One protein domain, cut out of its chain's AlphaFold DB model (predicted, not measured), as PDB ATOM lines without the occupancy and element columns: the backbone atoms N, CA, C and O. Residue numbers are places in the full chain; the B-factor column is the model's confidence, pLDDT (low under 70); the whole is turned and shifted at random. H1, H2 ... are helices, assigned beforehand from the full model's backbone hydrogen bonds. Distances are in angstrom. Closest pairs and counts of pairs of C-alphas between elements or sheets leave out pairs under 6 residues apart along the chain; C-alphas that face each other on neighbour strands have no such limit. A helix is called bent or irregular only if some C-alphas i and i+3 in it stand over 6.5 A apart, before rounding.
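AT A GLANCE: This is residues 106 to 193 of the 193 residues of the protein "DUF5651 domain-containing protein" of Schwartzia succinivorans DSM 10502 (UniProt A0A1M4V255). The longest helix, H4, makes a V with H3 at one end of the long axis; short H2 lies toward the other, with H1 and loop residues 153 to 162 between. The printed part has 88 residues with four named helices, H1 to H4 in order, and no named strand: all helix. It is compact, radius of gyration of the C-alphas 13.6 A, spanning 40 by 29 by 20 A.

IN THESE COORDINATES: Find C-alpha 178 at (85.848, 89.084, 114.599); H4 runs to residue 192, 21.6 A. H3 is residues 164 to 173, 14.2 A; H2 is 132 to 139, 10.5 A. H1 runs from C-alpha 106 at (96.503, 92.110, 134.566) to 119, 19.6 A, only just irregular: C-alphas 114 and 117 are 6.7 A apart.

HOW THE PARTS SIT: With residues 181 to 185 alone, H4 only just touches H3, 3 pairs of C-alphas within 8 A, the closest Leu 181 and Ala 171 at 6.4 A. This helical hairpin runs opposite ways at a steep tilt of 40 degrees. H1 is close to H3 but not clearly touching, C-alphas of Pro 117 and Leu 164 7.6 A apart, about perpendicular at 83 degrees. H2 is apart from H3 and H4, and only just from H1, at 8.5 A. Every O i to N i+4 pair is within hydrogen-bond range in H2, H3 and H4; 8 of 10 in H1.

THE WHOLE: The printed part has no cut. Links H1 to H2 and H2 to H3 are long. Residues 185 to 193 have pLDDT under 70.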
ATOM      1  N   ASP A 106      96.910  92.772 135.813       81.88
ATOM      2  CA  ASP A 106      96.503  92.110 134.566       81.88
ATOM      3  C   ASP A 106      95.059  91.567 134.632       81.88
ATOM      4  O   ASP A 106      94.240  91.868 133.773       81.88
ATOM      5  N   ASP A 107      94.694  90.853 135.710       81.69
ATOM      6  CA  ASP A 107      93.326  90.328 135.892       81.69
ATOM      7  C   ASP A 107      92.284  91.466 135.983       81.69
ATOM      8  O   ASP A 107      91.121  91.311 135.596       81.69
ATOM      9  N   PHE A 108      92.680  92.611 136.550       85.06
ATOM     10  CA  PHE A 108      91.840  93.800 136.619       85.06
ATOM     11  C   PHE A 108      91.712  94.482 135.253       85.06
ATOM     12  O   PHE A 108      90.611  94.912 134.917       85.06
ATOM     13  N   GLU A 109      92.797  94.569 134.483       82.25
ATOM     14  CA  GLU A 109      92.826  95.122 133.128       82.25
ATOM     15  C   GLU A 109      91.967  94.283 132.174       82.25
ATOM     16  O   GLU A 109      91.077  94.841 131.537       82.25
ATOM     17  N   ASP A 110      92.095  92.954 132.192       83.38
ATOM     18  CA  ASP A 110      91.259  92.037 131.403       83.38
ATOM     19  C   ASP A 110      89.761  92.217 131.711       83.38
ATOM     20  O   ASP A 110      88.903  92.306 130.824       83.38
ATOM     21  N   TRP A 111      89.412  92.294 133.001       85.12
ATOM     22  CA  TRP A 111      88.037  92.568 133.418       85.12
ATOM     23  C   TRP A 111      87.578  93.961 132.965       85.12
ATOM     24  O   TRP A 111      86.454  94.126 132.476       85.12
ATOM     25  N   TYR A 112      88.437  94.964 133.135       82.88
ATOM     26  CA  TYR A 112      88.172  96.350 132.780       82.88
ATOM     27  C   TYR A 112      87.906  96.503 131.277       82.88
ATOM     28  O   TYR A 112      86.910  97.136 130.915       82.88
ATOM     29  N   GLU A 113      88.700  95.862 130.418       79.62
ATOM     30  CA  GLU A 113      88.530  95.847 128.961       79.62
ATOM     31  C   GLU A 113      87.169  95.282 128.534       79.62
ATOM     32  O   GLU A 113      86.526  95.817 127.631       79.62
ATOM     33  N   GLY A 114      86.663  94.252 129.220       79.25
ATOM     34  CA  GLY A 114      85.332  93.702 128.940       79.25
ATOM     35  C   GLY A 114      84.171  94.589 129.421       79.25
ATOM     36  O   GLY A 114      83.082  94.601 128.829       79.25
ATOM     37  N   VAL A 115      84.371  95.342 130.506       83.44
ATOM     38  CA  VAL A 115      83.299  96.083 131.194       83.44
ATOM     39  C   VAL A 115      83.183  97.533 130.733       83.44
ATOM     40  O   VAL A 115      82.064  98.042 130.586       83.44
ATOM     41  N   ILE A 116      84.301  98.223 130.501       84.56
ATOM     42  CA  ILE A 116      84.306  99.647 130.152       84.56
ATOM     43  C   ILE A 116      83.524  99.967 128.860       84.56
ATOM     44  O   ILE A 116      82.731 100.921 128.890       84.56
ATOM     45  N   PRO A 117      83.580  99.154 127.778       81.38
ATOM     46  CA  PRO A 117      82.854  99.440 126.538       81.38
ATOM     47  C   PRO A 117      81.335  99.324 126.728       81.38
ATOM     48  O   PRO A 117      80.554 100.079 126.152       81.38
ATOM     49  N   ASN A 118      80.902  98.418 127.609       81.31
ATOM     50  CA  ASN A 118      79.491  98.189 127.916       81.31
ATOM     51  C   ASN A 118      78.924  99.161 128.959       81.31
ATOM     52  O   ASN A 118      77.710  99.216 129.150       81.31
ATOM     53  N   THR A 119      79.781  99.923 129.639       85.88
ATOM     54  CA  THR A 119      79.380 100.881 130.674       85.88
ATOM     55  C   THR A 119      79.615 102.315 130.216       85.88
ATOM     56  O   THR A 119      78.666 103.008 129.851       85.88
ATOM     57  N   CYS A 120      80.868 102.770 130.199       87.88
ATOM     58  CA  CYS A 120      81.226 104.122 129.778       87.88
ATOM     59  C   CYS A 120      81.176 104.289 128.251       87.88
ATOM     60  O   CYS A 120      80.842 105.378 127.784       87.88
ATOM     61  N   GLY A 121      81.393 103.207 127.492       83.44
ATOM     62  CA  GLY A 121      81.344 103.206 126.026       83.44
ATOM     63  C   GLY A 121      79.982 103.565 125.426       83.44
ATOM     64  O   GLY A 121      79.901 104.185 124.372       83.44
ATOM     65  N   ARG A 122      78.899 103.245 126.142       84.12
ATOM     66  CA  ARG A 122      77.509 103.546 125.745       84.12
ATOM     67  C   ARG A 122      76.845 104.605 126.627       84.12
ATOM     68  O   ARG A 122      75.630 104.813 126.562       84.12
ATOM     69  N   CYS A 123      77.613 105.256 127.498       86.38
ATOM     70  CA  CYS A 123      77.072 106.174 128.488       86.38
ATOM     71  C   CYS A 123      76.549 107.460 127.830       86.38
ATOM     72  O   CYS A 123      77.249 108.122 127.072       86.38
ATOM     73  N   ARG A 124      75.318 107.853 128.178       83.38
ATOM     74  CA  ARG A 124      74.686 109.113 127.734       83.38
ATOM     75  C   ARG A 124      74.361 110.062 128.895       83.38
ATOM     76  O   ARG A 124      73.624 111.033 128.730       83.38
ATOM     77  N   ILE A 125      74.857 109.758 130.096       83.06
ATOM     78  CA  ILE A 125      74.562 110.521 131.315       83.06
ATOM     79  C   ILE A 125      75.363 111.823 131.311       83.06
ATOM     80  O   ILE A 125      76.588 111.805 131.236       83.06
ATOM     81  N   LYS A 126      74.661 112.951 131.466       80.62
ATOM     82  CA  LYS A 126      75.270 114.290 131.515       80.62
ATOM     83  C   LYS A 126      75.754 114.702 132.913       80.62
ATOM     84  O   LYS A 126      76.682 115.494 133.015       80.62
ATOM     85  N   ASP A 127      75.175 114.160 133.992       87.25
ATOM     86  CA  ASP A 127      75.626 114.416 135.379       87.25
ATOM     87  C   ASP A 127      76.830 113.525 135.741       87.25
ATOM     88  O   ASP A 127      76.765 112.624 136.582       87.25
ATOM     89  N   TYR A 128      77.951 113.748 135.054       87.94
ATOM     90  CA  TYR A 128      79.172 112.963 135.238       87.94
ATOM     91  C   TYR A 128      79.828 113.191 136.608       87.94
ATOM     92  O   TYR A 128      80.548 112.322 137.101       87.94
ATOM     93  N   ALA A 129      79.556 114.320 137.268       86.94
ATOM     94  CA  ALA A 129      80.121 114.652 138.576       86.94
ATOM     95  C   ALA A 129      79.682 113.670 139.676       86.94
ATOM     96  O   ALA A 129      80.460 113.365 140.583       86.94
ATOM     97  N   LYS A 130      78.461 113.127 139.582       89.94
ATOM     98  CA  LYS A 130      77.928 112.139 140.537       89.94
ATOM     99  C   LYS A 130      78.123 110.687 140.100       89.94
ATOM    100  O   LYS A 130      77.737 109.779 140.838       89.94
ATOM    101  N   CYS A 131      78.729 110.452 138.938       89.50
ATOM    102  CA  CYS A 131      78.937 109.113 138.400       89.50
ATOM    103  C   CYS A 131      79.846 108.280 139.322       89.50
ATOM    104  O   CYS A 131      80.982 108.663 139.621       89.50
ATOM    105  N   LYS A 132      79.338 107.130 139.788       89.69
ATOM    106  CA  LYS A 132      80.075 106.218 140.678       89.69
ATOM    107  C   LYS A 132      81.250 105.565 139.955       89.69
ATOM    108  O   LYS A 132      82.324 105.464 140.531       89.69
ATOM    109  N   GLN A 133      81.048 105.189 138.694       88.75
ATOM    110  CA  GLN A 133      82.066 104.595 137.832       88.75
ATOM    111  C   GLN A 133      83.210 105.582 137.630       88.75
ATOM    112  O   GLN A 133      84.337 105.266 137.969       88.75
ATOM    113  N   ARG A 134      82.918 106.821 137.213       89.44
ATOM    114  CA  ARG A 134      83.940 107.869 137.071       89.44
ATOM    115  C   ARG A 134      84.756 108.059 138.350       89.44
ATOM    116  O   ARG A 134      85.972 108.163 138.288       89.44
ATOM    117  N   ARG A 135      84.092 108.119 139.509       90.62
ATOM    118  CA  ARG A 135      84.782 108.266 140.798       90.62
ATOM    119  C   ARG A 135      85.757 107.119 141.046       90.62
ATOM    120  O   ARG A 135      86.904 107.394 141.360       90.62
ATOM    121  N   PHE A 136      85.299 105.885 140.851       89.12
ATOM    122  CA  PHE A 136      86.124 104.688 140.960       89.12
ATOM    123  C   PHE A 136      87.316 104.740 139.990       89.12
ATOM    124  O   PHE A 136      88.454 104.618 140.421       89.12
ATOM    125  N   LEU A 137      87.083 105.023 138.704       89.38
ATOM    126  CA  LEU A 137      88.148 105.065 137.696       89.38
ATOM    127  C   LEU A 137      89.232 106.100 138.032       89.38
ATOM    128  O   LEU A 137      90.420 105.802 137.943       89.38
ATOM    129  N   ARG A 138      88.830 107.288 138.501       88.25
ATOM    130  CA  ARG A 138      89.773 108.324 138.949       88.25
ATOM    131  C   ARG A 138      90.525 107.940 140.218       88.25
ATOM    132  O   ARG A 138      91.705 108.245 140.326       88.25
ATOM    133  N   GLU A 139      89.838 107.334 141.184       88.25
ATOM    134  CA  GLU A 139      90.424 106.925 142.467       88.25
ATOM    135  C   GLU A 139      91.549 105.905 142.269       88.25
ATOM    136  O   GLU A 139      92.581 106.003 142.924       88.25
ATOM    137  N   TYR A 140      91.381 104.997 141.306       84.62
ATOM    138  CA  TYR A 140      92.383 103.994 140.942       84.62
ATOM    139  C   TYR A 140      93.320 104.434 139.804       84.62
ATOM    140  O   TYR A 140      94.084 103.620 139.299       84.62
ATOM    141  N   GLY A 141      93.298 105.715 139.410       82.44
ATOM    142  CA  GLY A 141      94.257 106.277 138.452       82.44
ATOM    143  C   GLY A 141      94.141 105.733 137.028       82.44
ATOM    144  O   GLY A 141      95.115 105.776 136.280       82.44
ATOM    145  N   ILE A 142      92.971 105.223 136.643       85.50
ATOM    146  CA  ILE A 142      92.748 104.650 135.315       85.50
ATOM    147  C   ILE A 142      92.791 105.758 134.271       85.50
ATOM    148  O   ILE A 142      92.181 106.819 134.451       85.50
ATOM    149  N   TYR A 143      93.509 105.502 133.178       84.00
ATOM    150  CA  TYR A 143      93.769 106.505 132.157       84.00
ATOM    151  C   TYR A 143      92.463 106.973 131.491       84.00
ATOM    152  O   TYR A 143      91.636 106.137 131.110       84.00
ATOM    153  N   PRO A 144      92.222 108.292 131.383       87.06
ATOM    154  CA  PRO A 144      91.044 108.805 130.702       87.06
ATOM    155  C   PRO A 144      91.057 108.469 129.215       87.06
ATOM    156  O   PRO A 144      92.091 108.569 128.567       87.06
ATOM    157  N   VAL A 145      89.884 108.158 128.672       85.62
ATOM    158  CA  VAL A 145      89.709 107.861 127.241       85.62
ATOM    159  C   VAL A 145      89.660 109.145 126.415       85.62
ATOM    160  O   VAL A 145      90.058 109.161 125.261       85.62
ATOM    161  N   ASN A 146      89.178 110.244 126.997       85.31
ATOM    162  CA  ASN A 146      89.167 111.556 126.361       85.31
ATOM    163  C   ASN A 146      90.007 112.544 127.172       85.31
ATOM    164  O   ASN A 146      89.509 113.200 128.092       85.31
ATOM    165  N   LEU A 147      91.277 112.695 126.791       84.81
ATOM    166  CA  LEU A 147      92.205 113.652 127.407       84.81
ATOM    167  C   LEU A 147      91.769 115.116 127.235       84.81
ATOM    168  O   LEU A 147      92.174 115.987 128.004       84.81
ATOM    169  N   ASN A 148      90.908 115.389 126.255       84.62
ATOM    170  CA  ASN A 148      90.418 116.725 125.930       84.62
ATOM    171  C   ASN A 148      89.051 117.042 126.556       84.62
ATOM    172  O   ASN A 148      88.472 118.090 126.255       84.62
ATOM    173  N   ALA A 149      88.524 116.176 127.428       85.50
ATOM    174  CA  ALA A 149      87.217 116.367 128.045       85.50
ATOM    175  C   ALA A 149      87.163 117.658 128.886       85.50
ATOM    176  O   ALA A 149      87.775 117.775 129.950       85.50
ATOM    177  N   LYS A 150      86.386 118.643 128.418       83.56
ATOM    178  CA  LYS A 150      86.113 119.907 129.119       83.56
ATOM    179  C   LYS A 150      84.617 120.042 129.352       83.56
ATOM    180  O   LYS A 150      83.848 120.202 128.412       83.56
ATOM    181  N   GLY A 151      84.201 119.994 130.616       84.25
ATOM    182  CA  GLY A 151      82.781 120.071 130.973       84.25
ATOM    183  C   GLY A 151      81.981 118.799 130.662       84.25
ATOM    184  O   GLY A 151      80.759 118.822 130.785       84.25
ATOM    185  N   THR A 152      82.653 117.703 130.308       88.81
ATOM    186  CA  THR A 152      82.083 116.373 130.045       88.81
ATOM    187  C   THR A 152      82.858 115.294 130.813       88.81
ATOM    188  O   THR A 152      83.814 115.597 131.528       88.81
ATOM    189  N   CYS A 153      82.421 114.035 130.724       89.75
ATOM    190  CA  CYS A 153      83.096 112.919 131.388       89.75
ATOM    191  C   CYS A 153      84.326 112.478 130.588       89.75
ATOM    192  O   CYS A 153      84.201 112.077 129.435       89.75
ATOM    193  N   GLU A 154      85.489 112.441 131.230       89.69
ATOM    194  CA  GLU A 154      86.765 112.048 130.623       89.69
ATOM    195  C   GLU A 154      86.859 110.563 130.216       89.69
ATOM    196  O   GLU A 154      87.763 110.170 129.489       89.69
ATOM    197  N   TYR A 155      85.899 109.738 130.641       89.62
ATOM    198  CA  TYR A 155      85.782 108.330 130.241       89.62
ATOM    199  C   TYR A 155      84.645 108.086 129.240       89.62
ATOM    200  O   TYR A 155      84.322 106.937 128.963       89.62
ATOM    201  N   ASN A 156      83.967 109.128 128.745       88.50
ATOM    202  CA  ASN A 156      82.885 108.954 127.776       88.50
ATOM    203  C   ASN A 156      83.450 108.772 126.363       88.50
ATOM    204  O   ASN A 156      84.147 109.641 125.849       88.50
ATOM    205  N   TYR A 157      83.110 107.646 125.743       87.12
ATOM    206  CA  TYR A 157      83.616 107.265 124.427       87.12
ATOM    207  C   TYR A 157      82.963 108.061 123.302       87.12
ATOM    208  O   TYR A 157      83.651 108.496 122.387       87.12
ATOM    209  N   LEU A 158      81.655 108.312 123.397       84.88
ATOM    210  CA  LEU A 158      80.925 109.095 122.399       84.88
ATOM    211  C   LEU A 158      81.470 110.526 122.330       84.88
ATOM    212  O   LEU A 158      81.708 111.042 121.242       84.88
ATOM    213  N   ASP A 159      81.746 111.132 123.488       83.75
ATOM    214  CA  ASP A 159      82.375 112.456 123.578       83.75
ATOM    215  C   ASP A 159      83.836 112.441 123.085       83.75
ATOM    216  O   ASP A 159      84.367 113.484 122.703       83.75
ATOM    217  N   ALA A 160      84.493 111.274 123.089       81.94
ATOM    218  CA  ALA A 160      85.819 111.049 122.505       81.94
ATOM    219  C   ALA A 160      85.775 110.785 120.985       81.94
ATOM    220  O   ALA A 160      86.819 110.632 120.359       81.94
ATOM    221  N   GLY A 161      84.583 110.711 120.381       81.00
ATOM    222  CA  GLY A 161      84.402 110.363 118.968       81.00
ATOM    223  C   GLY A 161      84.442 108.858 118.673       81.00
ATOM    224  O   GLY A 161      84.482 108.470 117.506       81.00
ATOM    225  N   ILE A 162      84.408 108.012 119.703       81.38
ATOM    226  CA  ILE A 162      84.367 106.553 119.592       81.38
ATOM    227  C   ILE A 162      82.914 106.094 119.764       81.38
ATOM    228  O   ILE A 162      82.381 106.058 120.873       81.38
ATOM    229  N   ASP A 163      82.264 105.720 118.663       83.56
ATOM    230  CA  ASP A 163      80.920 105.131 118.674       83.56
ATOM    231  C   ASP A 163      81.003 103.631 118.379       83.56
ATOM    232  O   ASP A 163      81.041 103.198 117.225       83.56
ATOM    233  N   LEU A 164      81.048 102.838 119.449       78.00
ATOM    234  CA  LEU A 164      81.203 101.386 119.371       78.00
ATOM    235  C   LEU A 164      80.061 100.715 118.600       78.00
ATOM    236  O   LEU A 164      80.308  99.780 117.844       78.00
ATOM    237  N   ASP A 165      78.824 101.188 118.759       78.44
ATOM    238  CA  ASP A 165      77.664 100.574 118.107       78.44
ATOM    239  C   ASP A 165      77.694 100.845 116.597       78.44
ATOM    240  O   ASP A 165      77.441  99.943 115.794       78.44
ATOM    241  N   LYS A 166      78.097 102.058 116.200       81.06
ATOM    242  CA  LYS A 166      78.313 102.393 114.791       81.06
ATOM    243  C   LYS A 166      79.462 101.586 114.181       81.06
ATOM    244  O   LYS A 166      79.316 101.067 113.080       81.06
ATOM    245  N   MET A 167      80.576 101.437 114.898       77.50
ATOM    246  CA  MET A 167      81.733 100.667 114.423       77.50
ATOM    247  C   MET A 167      81.404  99.183 114.234       77.50
ATOM    248  O   MET A 167      81.794  98.587 113.232       77.50
ATOM    249  N   VAL A 168      80.646  98.594 115.162       77.19
ATOM    250  CA  VAL A 168      80.170  97.210 115.046       77.19
ATOM    251  C   VAL A 168      79.236  97.059 113.845       77.19
ATOM    252  O   VAL A 168      79.397  96.117 113.072       77.19
ATOM    253  N   GLN A 169      78.302  97.994 113.643       79.44
ATOM    254  CA  GLN A 169      77.395  97.963 112.494       79.44
ATOM    255  C   GLN A 169      78.155  98.072 111.163       79.44
ATOM    256  O   GLN A 169      77.945  97.253 110.273       79.44
ATOM    257  N   GLU A 170      79.097  99.012 111.049       79.81
ATOM    258  CA  GLU A 170      79.942  99.164 109.857       79.81
ATOM    259  C   GLU A 170      80.770  97.904 109.567       79.81
ATOM    260  O   GLU A 170      81.024  97.579 108.406       79.81
ATOM    261  N   ALA A 171      81.189  97.181 110.605       75.50
ATOM    262  CA  ALA A 171      81.938  95.943 110.457       75.50
ATOM    263  C   ALA A 171      81.067  94.765 110.013       75.50
ATOM    264  O   ALA A 171      81.481  93.996 109.143       75.50
ATOM    265  N   TYR A 172      79.844  94.666 110.545       75.00
ATOM    266  CA  TYR A 172      78.834  93.727 110.056       75.00
ATOM    267  C   TYR A 172      78.504  93.981 108.582       75.00
ATOM    268  O   TYR A 172      78.501  93.038 107.787       75.00
ATOM    269  N   ASP A 173      78.297  95.242 108.201       80.12
ATOM    270  CA  ASP A 173      77.987  95.636 106.823       80.12
ATOM    271  C   ASP A 173      79.150  95.312 105.866       80.12
ATOM    272  O   ASP A 173      78.935  94.895 104.725       80.12
ATOM    273  N   LYS A 174      80.394  95.427 106.349       81.50
ATOM    274  CA  LYS A 174      81.619  95.055 105.621       81.50
ATOM    275  C   LYS A 174      81.960  93.561 105.689       81.50
ATOM    276  O   LYS A 174      82.936  93.152 105.066       81.50
ATOM    277  N   LYS A 175      81.169  92.746 106.400       81.62
ATOM    278  CA  LYS A 175      81.428  91.315 106.659       81.62
ATOM    279  C   LYS A 175      82.827  91.038 107.222       81.62
ATOM    280  O   LYS A 175      83.418  90.006 106.909       81.62
ATOM    281  N   LEU A 176      83.346  91.953 108.037       75.69
ATOM    282  CA  LEU A 176      84.624  91.752 108.710       75.69
ATOM    283  C   LEU A 176      84.508  90.575 109.683       75.69
ATOM    284  O   LEU A 176      83.490  90.394 110.362       75.69
ATOM    285  N   SER A 177      85.555  89.765 109.743       74.50
ATOM    286  CA  SER A 177      85.716  88.740 110.766       74.50
ATOM    287  C   SER A 177      85.876  89.383 112.153       74.50
ATOM    288  O   SER A 177      86.165  90.573 112.292       74.50
ATOM    289  N   LYS A 178      85.686  88.593 113.218       70.69
ATOM    290  CA  LYS A 178      85.848  89.084 114.599       70.69
ATOM    291  C   LYS A 178      87.263  89.601 114.879       70.69
ATOM    292  O   LYS A 178      87.411  90.536 115.658       70.69
ATOM    293  N   GLU A 179      88.263  88.989 114.257       74.19
ATOM    294  CA  GLU A 179      89.677  89.346 114.395       74.19
ATOM    295  C   GLU A 179      89.955  90.701 113.727       74.19
ATOM    296  O   GLU A 179      90.522  91.593 114.352       74.19
ATOM    297  N   GLU A 180      89.425  90.922 112.522       73.38
ATOM    298  CA  GLU A 180      89.559  92.199 111.808       73.38
ATOM    299  C   GLU A 180      88.811  93.347 112.512       73.38
ATOM    300  O   GLU A 180      89.281  94.483 112.541       73.38
ATOM    301  N   LEU A 181      87.653  93.069 113.122       71.75
ATOM    302  CA  LEU A 181      86.942  94.052 113.946       71.75
ATOM    303  C   LEU A 181      87.750  94.439 115.196       71.75
ATOM    304  O   LEU A 181      87.785  95.617 115.557       71.75
ATOM    305  N   ALA A 182      88.401  93.472 115.847       70.00
ATOM    306  CA  ALA A 182      89.249  93.740 117.004       70.00
ATOM    307  C   ALA A 182      90.436  94.643 116.630       70.00
ATOM    308  O   ALA A 182      90.688  95.625 117.325       70.00
ATOM    309  N   GLU A 183      91.091  94.394 115.492       75.12
ATOM    310  CA  GLU A 183      92.190  95.237 114.998       75.12
ATOM    311  C   GLU A 183      91.746  96.676 114.688       75.12
ATOM    312  O   GLU A 183      92.422  97.630 115.079       75.12
ATOM    313  N   VAL A 184      90.589  96.857 114.040       72.19
ATOM    314  CA  VAL A 184      90.039  98.192 113.736       72.19
ATOM    315  C   VAL A 184      89.690  98.958 115.014       72.19
ATOM    316  O   VAL A 184      89.943 100.163 115.105       72.19
ATOM    317  N   LEU A 185      89.123  98.275 116.013       69.38
ATOM    318  CA  LEU A 185      88.843  98.873 117.317       69.38
ATOM    319  C   LEU A 185      90.147  99.285 118.006       69.38
ATOM    320  O   LEU A 185      90.261 100.433 118.431       69.38
ATOM    321  N   GLN A 186      91.148  98.402 118.044       68.88
ATOM    322  CA  GLN A 186      92.450  98.673 118.656       68.88
ATOM    323  C   GLN A 186      93.153  99.877 118.010       68.88
ATOM    324  O   GLN A 186      93.667 100.744 118.713       68.88
ATOM    325  N   GLN A 187      93.130  99.982 116.676       69.56
ATOM    326  CA  GLN A 187      93.697 101.128 115.955       69.56
ATOM    327  C   GLN A 187      93.000 102.439 116.327       69.56
ATOM    328  O   GLN A 187      93.666 103.424 116.626       69.56
ATOM    329  N   LYS A 188      91.665 102.445 116.384       68.62
ATOM    330  CA  LYS A 188      90.876 103.622 116.774       68.62
ATOM    331  C   LYS A 188      91.107 104.042 118.223       68.62
ATOM    332  O   LYS A 188      91.151 105.234 118.503       68.62
ATOM    333  N   PHE A 189      91.291 103.090 119.134       64.25
ATOM    334  CA  PHE A 189      91.685 103.395 120.509       64.25
ATOM    335  C   PHE A 189      93.071 104.032 120.590       64.25
ATOM    336  O   PHE A 189      93.259 104.979 121.348       64.25
ATOM    337  N   ASN A 190      94.023 103.552 119.789       64.38
ATOM    338  CA  ASN A 190      95.369 104.121 119.723       64.38
ATOM    339  C   ASN A 190      95.411 105.500 119.039       64.38
ATOM    340  O   ASN A 190      96.357 106.243 119.248       64.38
ATOM    341  N   GLU A 191      94.419 105.852 118.214       61.25
ATOM    342  CA  GLU A 191      94.303 107.193 117.611       61.25
ATOM    343  C   GLU A 191      93.786 108.255 118.598       61.25
ATOM    344  O   GLU A 191      93.973 109.451 118.365       61.25
ATOM    345  N   VAL A 192      93.087 107.834 119.658       55.25
ATOM    346  CA  VAL A 192      92.413 108.725 120.619       55.25
ATOM    347  C   VAL A 192      93.203 108.883 121.930       55.25
ATOM    348  O   VAL A 192      93.035 109.897 122.612       55.25
ATOM    349  N   ASN A 193      94.077 107.923 122.253       44.69
ATOM    350  CA  ASN A 193      94.995 107.950 123.403       44.69
ATOM    351  C   ASN A 193      96.370 108.523 123.040       44.69
ATOM    352  O   ASN A 193      96.947 109.218 123.909       44.69
TER     353      ASN A 193